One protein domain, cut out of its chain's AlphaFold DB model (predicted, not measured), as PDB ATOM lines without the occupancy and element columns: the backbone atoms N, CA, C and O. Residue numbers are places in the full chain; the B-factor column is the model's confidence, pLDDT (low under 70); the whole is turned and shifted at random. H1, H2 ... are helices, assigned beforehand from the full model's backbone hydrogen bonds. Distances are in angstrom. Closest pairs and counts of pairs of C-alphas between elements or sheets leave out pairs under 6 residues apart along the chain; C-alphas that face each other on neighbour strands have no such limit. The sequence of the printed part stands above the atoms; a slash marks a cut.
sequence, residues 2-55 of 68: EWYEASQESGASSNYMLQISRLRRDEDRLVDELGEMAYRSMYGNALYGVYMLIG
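This is residues 2 to 55 of the 68 residues of an uncharacterized protein of Acidimicrobiia bacterium (UniProt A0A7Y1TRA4). One long helix, H4, runs most of the length of an elongated body, and H2 runs beside it the opposite way, at an angle of 37 degrees. The short helices H1 and H3 sit at the two ends: H1 by the last residues of H4, H3 at the turn where the chain passes from H2 to H4. The printed part has 54 residues with four named helices, in the order H1, H2, H3, H4, and no named strand; the class is all helix. It is only just compact, close to loose, with a radius of gyration of the C-alphas of 12.0 A, and its C-alphas span 35 by 18 by 15 A, only just elongated.

H1 holds residues 2 to 9, from C-alpha 2 at (21.692, -32.975, 21.260), and is 10.4 A long from first to last C-alpha. After residues 10 to 15 comes H2, residues 16 to 25, 14.2 A long, which begins with C-alpha 16 at (14.110, -41.760, 11.521). Asp 26 lies between H2 and H3, which holds residues 27 to 34 and is 10.2 A long. Gly 35 follows, and then H4, residues 36 to 53, 25.8 A long, which ends with C-alpha 53 at (14.803, -37.168, 20.493).

H4 is the hub and touches the three other helices. H2 and H4 touch with 13 pairs of C-alphas within 8 A, the closest being those of Tyr 16 and Ala 46, 4.9 A apart. They run opposite ways at a steep tilt of 37 degrees, only just steep. H1 touches H4 at residues 49 to 53 of H4 alone, and the closest C-alphas are those of Glu 5 and Leu 53, 6.6 A apart. Their lines are only just about perpendicular, at 72 degrees. H3 and H4 only just touch, with 3 pairs of C-alphas within 8 A, and only at the corner by their link; H4 does so with residues 38 to 39 alone. The closest C-alphas there are those of Val 31 and Tyr 39, 5.8 A apart, and the two helices run opposite ways at a steep tilt of 62 degrees. H2 and H3 are close but not clearly touching, with the C-alphas of Leu 23 and Leu 30 closest at 7.4 A, and about perpendicular at 81 degrees. H1 and H3 are apart; H1 and H2 are only just apart, with their closest C-alphas 8.2 A from each other. In H1, H2, H3 and H4, every O i to N i+4 pair is within hydrogen-bond range.

The two C-alphas farthest apart are those of Glu 2 and Asp 32, at 35.7 A, while those of Glu 2 and Gly 55, the first and last printed, are 10.8 A apart. The printed part has no cut. The links from H2 to H3 and from H3 to H4 are tight, the link from H1 to H2 is short, and no link is long. The mean pLDDT of the printed part is 94.1, and no printed residue is under 70; H1 has a mean of 87.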
ATOM      1  N   GLU A   2      21.016 -33.942  22.149       81.31
ATOM      2  CA  GLU A   2      21.692 -32.975  21.260       81.31
ATOM      3  C   GLU A   2      22.452 -33.588  20.065       81.31
ATOM      4  O   GLU A   2      22.292 -33.143  18.936       81.31
ATOM      5  N   TRP A   3      23.202 -34.678  20.262       81.25
ATOM      6  CA  TRP A   3      23.892 -35.364  19.156       81.25
ATOM      7  C   TRP A   3      22.944 -35.967  18.108       81.25
ATOM      8  O   TRP A   3      23.251 -35.940  16.918       81.25
ATOM      9  N   TYR A   4      21.799 -36.505  18.541       84.38
ATOM     10  CA  TYR A   4      20.774 -37.045  17.642       84.38
ATOM     11  C   TYR A   4      19.996 -35.923  16.950       84.38
ATOM     12  O   TYR A   4      19.612 -36.070  15.794       84.38
ATOM     13  N   GLU A   5      19.769 -34.804  17.638       86.19
ATOM     14  CA  GLU A   5      19.143 -33.611  17.058       86.19
ATOM     15  C   GLU A   5      20.038 -33.050  15.949       86.19
ATOM     16  O   GLU A   5      19.630 -33.000  14.788       86.19
ATOM     17  N   ALA A   6      21.310 -32.792  16.263       89.75
ATOM     18  CA  ALA A   6      22.294 -32.295  15.308       89.75
ATOM     19  C   ALA A   6      22.468 -33.230  14.097       89.75
ATOM     20  O   ALA A   6      22.611 -32.769  12.960       89.75
ATOM     21  N   SER A   7      22.434 -34.553  14.293       87.62
ATOM     22  CA  SER A   7      22.553 -35.507  13.184       87.62
ATOM     23  C   SER A   7      21.312 -35.549  12.286       87.62
ATOM     24  O   SER A   7      21.436 -35.877  11.103       87.62
ATOM     25  N   GLN A   8      20.116 -35.272  12.819       90.56
ATOM     26  CA  GLN A   8      18.886 -35.167  12.024       90.56
ATOM     27  C   GLN A   8      18.835 -33.835  11.269       90.56
ATOM     28  O   GLN A   8      18.509 -33.828  10.084       90.56
ATOM     29  N   GLU A   9      19.202 -32.730  11.919       91.56
ATOM     30  CA  GLU A   9      19.210 -31.387  11.322       91.56
ATOM     31  C   GLU A   9      20.238 -31.253  10.196       91.56
ATOM     32  O   GLU A   9      19.946 -30.687   9.144       91.56
ATOM     33  N   SER A  10      21.427 -31.827  10.384       93.44
ATOM     34  CA  SER A  10      22.478 -31.853   9.357       93.44
ATOM     35  C   SER A  10      22.207 -32.838   8.216       93.44
ATOM     36  O   SER A  10      22.920 -32.823   7.215       93.44
ATOM     37  N   GLY A  11      21.226 -33.735   8.366       89.50
ATOM     38  CA  GLY A  11      20.990 -34.838   7.431       89.50
ATOM     39  C   GLY A  11      22.082 -35.917   7.435       89.50
ATOM     40  O   GLY A  11      22.054 -36.812   6.592       89.50
ATOM     41  N   ALA A  12      23.030 -35.871   8.379       88.12
ATOM     42  CA  ALA A  12      24.087 -36.876   8.526       88.12
ATOM     43  C   ALA A  12      23.547 -38.256   8.944       88.12
ATOM     44  O   ALA A  12      24.214 -39.276   8.776       88.12
ATOM     45  N   SER A  13      22.331 -38.294   9.486       84.25
ATOM     46  CA  SER A  13      21.605 -39.520   9.808       84.25
ATOM     47  C   SER A  13      20.334 -39.641   8.969       84.25
ATOM     48  O   SER A  13      19.739 -38.646   8.558       84.25
ATOM     49  N   SER A  14      19.898 -40.879   8.712       83.44
ATOM     50  CA  SER A  14      18.609 -41.126   8.059       83.44
ATOM     51  C   SER A  14      17.478 -40.486   8.859       83.44
ATOM     52  O   SER A  14      17.452 -40.599  10.083       83.44
ATOM     53  N   ASN A  15      16.518 -39.853   8.181       93.06
ATOM     54  CA  ASN A  15      15.334 -39.312   8.844       93.06
ATOM     55  C   ASN A  15      14.539 -40.461   9.489       93.06
ATOM     56  O   ASN A  15      13.886 -41.242   8.787       93.06
ATOM     57  N   TYR A  16      14.608 -40.577  10.817       94.19
ATOM     58  CA  TYR A  16      14.110 -41.760  11.521       94.19
ATOM     59  C   TYR A  16      12.588 -41.901  11.419       94.19
ATOM     60  O   TYR A  16      12.084 -43.007  11.247       94.19
ATOM     61  N   MET A  17      11.845 -40.791  11.442       93.94
ATOM     62  CA  MET A  17      10.383 -40.797  11.288       93.94
ATOM     63  C   MET A  17       9.961 -41.265   9.889       93.94
ATOM     64  O   MET A  17       9.053 -42.090   9.744       93.94
ATOM     65  N   LEU A  18      10.654 -40.800   8.846       95.50
ATOM     66  CA  LEU A  18      10.421 -41.276   7.485       95.50
ATOM     67  C   LEU A  18      10.795 -42.756   7.343       95.50
ATOM     68  O   LEU A  18      10.064 -43.519   6.715       95.50
ATOM     69  N   GLN A  19      11.894 -43.186   7.959       95.62
ATOM     70  CA  GLN A  19      12.304 -44.587   7.954       95.62
ATOM     71  C   GLN A  19      11.259 -45.486   8.632       95.62
ATOM     72  O   GLN A  19      10.841 -46.474   8.036       95.62
ATOM     73  N   ILE A  20      10.768 -45.113   9.818       97.81
ATOM     74  CA  ILE A  20       9.683 -45.813  10.528       97.81
ATOM     75  C   ILE A  20       8.441 -45.927   9.644       97.81
ATOM     76  O   ILE A  20       7.868 -47.008   9.528       97.81
ATOM     77  N   SER A  21       8.014 -44.828   9.017       97.56
ATOM     78  CA  SER A  21       6.805 -44.843   8.182       97.56
ATOM     79  C   SER A  21       6.950 -45.741   6.950       97.56
ATOM     80  O   SER A  21       6.000 -46.443   6.610       97.56
ATOM     81  N   ARG A  22       8.132 -45.783   6.320       96.56
ATOM     82  CA  ARG A  22       8.430 -46.698   5.206       96.56
ATOM     83  C   ARG A  22       8.462 -48.160   5.651       96.56
ATOM     84  O   ARG A  22       7.827 -48.985   5.008       96.56
ATOM     85  N   LEU A  23       9.134 -48.460   6.765       97.50
ATOM     86  CA  LEU A  23       9.218 -49.821   7.309       97.50
ATOM     87  C   LEU A  23       7.840 -50.373   7.692       97.50
ATOM     88  O   LEU A  23       7.566 -51.540   7.440       97.50
ATOM     89  N   ARG A  24       6.959 -49.542   8.264       97.81
ATOM     90  CA  ARG A  24       5.590 -49.951   8.625       97.81
ATOM     91  C   ARG A  24       4.667 -50.129   7.425       97.81
ATOM     92  O   ARG A  24       3.712 -50.886   7.514       97.81
ATOM     93  N   ARG A  25       4.879 -49.368   6.348       98.06
ATOM     94  CA  ARG A  25       3.998 -49.411   5.174       98.06
ATOM     95  C   ARG A  25       4.123 -50.731   4.414       98.06
ATOM     96  O   ARG A  25       3.110 -51.236   3.952       98.06
ATOM     97  N   ASP A  26       5.338 -51.265   4.329       96.56
ATOM     98  CA  ASP A  26       5.660 -52.459   3.542       96.56
ATOM     99  C   ASP A  26       6.205 -53.594   4.430       96.56
ATOM    100  O   ASP A  26       7.118 -54.309   4.020       96.56
ATOM    101  N   GLU A  27       5.704 -53.734   5.662       97.69
ATOM    102  CA  GLU A  27       6.248 -54.678   6.654       97.69
ATOM    103  C   GLU A  27       6.355 -56.108   6.108       97.69
ATOM    104  O   GLU A  27       7.461 -56.638   6.064       97.69
ATOM    105  N   ASP A  28       5.258 -56.686   5.612       98.19
ATOM    106  CA  ASP A  28       5.235 -58.073   5.124       98.19
ATOM    107  C   ASP A  28       6.275 -58.321   4.025       98.19
ATOM    108  O   ASP A  28       7.048 -59.277   4.087       98.19
ATOM    109  N   ARG A  29       6.341 -57.414   3.041       98.31
ATOM    110  CA  ARG A  29       7.298 -57.496   1.930       98.31
ATOM    111  C   ARG A  29       8.737 -57.408   2.430       98.31
ATOM    112  O   ARG A  29       9.595 -58.166   1.996       98.31
ATOM    113  N   LEU A  30       9.017 -56.470   3.331       98.00
ATOM    114  CA  LEU A  30      10.364 -56.258   3.854       98.00
ATOM    115  C   LEU A  30      10.803 -57.386   4.791       98.00
ATOM    116  O   LEU A  30      11.987 -57.706   4.828       98.00
ATOM    117  N   VAL A  31       9.879 -57.989   5.540       98.44
ATOM    118  CA  VAL A  31      10.155 -59.173   6.359       98.44
ATOM    119  C   VAL A  31      10.479 -60.378   5.478       98.44
ATOM    120  O   VAL A  31      11.423 -61.094   5.798       98.44
ATOM    121  N   ASP A  32       9.762 -60.574   4.369       98.38
ATOM    122  CA  ASP A  32      10.044 -61.641   3.398       98.38
ATOM    123  C   ASP A  32      11.408 -61.445   2.707       98.38
ATOM    124  O   ASP A  32      12.229 -62.357   2.662       98.38
ATOM    125  N   GLU A  33      11.703 -60.223   2.248       98.19
ATOM    126  CA  GLU A  33      12.947 -59.907   1.531       98.19
ATOM    127  C   GLU A  33      14.196 -59.887   2.430       98.19
ATOM    128  O   GLU A  33      15.271 -60.324   2.015       98.19
ATOM    129  N   LEU A  34      14.094 -59.329   3.643       96.88
ATOM    130  CA  LEU A  34      15.243 -59.083   4.529       96.88
ATOM    131  C   LEU A  34      15.380 -60.131   5.638       96.88
ATOM    132  O   LEU A  34      16.443 -60.251   6.252       96.88
ATOM    133  N   GLY A  35      14.301 -60.850   5.936       98.19
ATOM    134  CA  GLY A  35      14.160 -61.657   7.137       98.19
ATOM    135  C   GLY A  35      13.741 -60.835   8.362       98.19
ATOM    136  O   GLY A  35      14.125 -59.677   8.560       98.19
ATOM    137  N   GLU A  36      12.982 -61.480   9.250       97.94
ATOM    138  CA  GLU A  36      12.389 -60.860  10.443       97.94
ATOM    139  C   GLU A  36      13.425 -60.179  11.355       97.94
ATOM    140  O   GLU A  36      13.211 -59.068  11.841       97.94
ATOM    141  N   MET A  37      14.575 -60.821  11.576       98.38
ATOM    142  CA  MET A  37      15.628 -60.308  12.460       98.38
ATOM    143  C   MET A  37      16.229 -58.995  11.947       98.38
ATOM    144  O   MET A  37      16.420 -58.051  12.724       98.38
ATOM    145  N   ALA A  38      16.499 -58.910  10.643       97.75
ATOM    146  CA  ALA A  38      17.039 -57.706  10.027       97.75
ATOM    147  C   ALA A  38      16.002 -56.576  10.049       97.75
ATOM    148  O   ALA A  38      16.313 -55.468  10.499       97.75
ATOM    149  N   TYR A  39      14.753 -56.880   9.672       98.38
ATOM    150  CA  TYR A  39      13.643 -55.928   9.722       98.38
ATOM    151  C   TYR A  39      13.479 -55.320  11.122       98.38
ATOM    152  O   TYR A  39      13.518 -54.096  11.286       98.38
ATOM    153  N   ARG A  40      13.378 -56.167  12.155       98.12
ATOM    154  CA  ARG A  40      13.209 -55.722  13.548       98.12
ATOM    155  C   ARG A  40      14.384 -54.884  14.038       98.12
ATOM    156  O   ARG A  40      14.164 -53.912  14.757       98.12
ATOM    157  N   SER A  41      15.609 -55.215  13.634       97.75
ATOM    158  CA  SER A  41      16.804 -54.448  14.011       97.75
ATOM    159  C   SER A  41      16.773 -53.038  13.418       97.75
ATOM    160  O   SER A  41      16.996 -52.056  14.128       97.75
ATOM    161  N   MET A  42      16.428 -52.914  12.134       96.38
ATOM    162  CA  MET A  42      16.300 -51.616  11.466       96.38
ATOM    163  C   MET A  42      15.163 -50.783  12.061       96.38
ATOM    164  O   MET A  42      15.343 -49.594  12.341       96.38
ATOM    165  N   TYR A  43      14.008 -51.411  12.277       97.81
ATOM    166  CA  TYR A  43      12.836 -50.763  12.851       97.81
ATOM    167  C   TYR A  43      13.093 -50.290  14.284       97.81
ATOM    168  O   TYR A  43      12.829 -49.132  14.619       97.81
ATOM    169  N   GLY A  44      13.697 -51.150  15.106       97.44
ATOM    170  CA  GLY A  44      14.090 -50.840  16.474       97.44
ATOM    171  C   GLY A  44      15.101 -49.697  16.553       97.44
ATOM    172  O   GLY A  44      14.925 -48.794  17.366       97.44
ATOM    173  N   ASN A  45      16.110 -49.671  15.676       95.38
ATOM    174  CA  ASN A  45      17.097 -48.590  15.645       95.38
ATOM    175  C   ASN A  45      16.464 -47.227  15.312       95.38
ATOM    176  O   ASN A  45      16.765 -46.224  15.961       95.38
ATOM    177  N   ALA A  46      15.548 -47.184  14.340       95.56
ATOM    178  CA  ALA A  46      14.853 -45.945  13.998       95.56
ATOM    179  C   ALA A  46      13.937 -45.469  15.143       95.56
ATOM    180  O   ALA A  46      13.925 -44.282  15.474       95.56
ATOM    181  N   LEU A  47      13.217 -46.389  15.801       96.94
ATOM    182  CA  LEU A  47      12.408 -46.072  16.986       96.94
ATOM    183  C   LEU A  47      13.255 -45.568  18.155       96.94
ATOM    184  O   LEU A  47      12.873 -44.592  18.798       96.94
ATOM    185  N   TYR A  48      14.405 -46.195  18.406       94.75
ATOM    186  CA  TYR A  48      15.349 -45.762  19.433       94.75
ATOM    187  C   TYR A  48      15.784 -44.310  19.202       94.75
ATOM    188  O   TYR A  48      15.706 -43.499  20.123       94.75
ATOM    189  N   GLY A  49      16.146 -43.961  17.961       92.88
ATOM    190  CA  GLY A  49      16.485 -42.588  17.582       92.88
ATOM    191  C   GLY A  49      15.360 -41.599  17.895       92.88
ATOM    192  O   GLY A  49      15.591 -40.592  18.559       92.88
ATOM    193  N   VAL A  50      14.116 -41.909  17.509       94.31
ATOM    194  CA  VAL A  50      12.960 -41.049  17.829       94.31
ATOM    195  C   VAL A  50      12.734 -40.936  19.334       94.31
ATOM    196  O   VAL A  50      12.488 -39.840  19.828       94.31
ATOM    197  N   TYR A  51      12.829 -42.032  20.086       95.31
ATOM    198  CA  TYR A  51      12.617 -42.009  21.534       95.31
ATOM    199  C   TYR A  51      13.696 -41.232  22.291       95.31
ATOM    200  O   TYR A  51      13.363 -40.580  23.281       95.31
ATOM    201  N   MET A  52      14.938 -41.241  21.803       92.94
ATOM    202  CA  MET A  52      16.012 -40.372  22.291       92.94
ATOM    203  C   MET A  52      15.728 -38.886  22.023       92.94
ATOM    204  O   MET A  52      16.031 -38.051  22.872       92.94
ATOM    205  N   LEU A  53      15.144 -38.550  20.865       92.50
ATOM    206  CA  LEU A  53      14.803 -37.168  20.493       92.50
ATOM    207  C   LEU A  53      13.650 -36.604  21.328       92.50
ATOM    208  O   LEU A  53      13.704 -35.462  21.765       92.50
ATOM    209  N   ILE A  54      12.608 -37.401  21.582       93.00
ATOM    210  CA  ILE A  54      11.428 -36.945  22.342       93.00
ATOM    211  C   ILE A  54      11.568 -37.133  23.861       93.00
ATOM    212  O   ILE A  54      10.582 -37.006  24.586       93.00
ATOM    213  N   GLY A  55      12.755 -37.509  24.345       91.94
ATOM    214  CA  GLY A  55      13.035 -37.694  25.772       91.94
ATOM    215  C   GLY A  55      12.327 -38.885  26.428       91.94
ATOM    216  O   GLY A  55      12.271 -38.963  27.651       91.94
TER     217      GLY A  55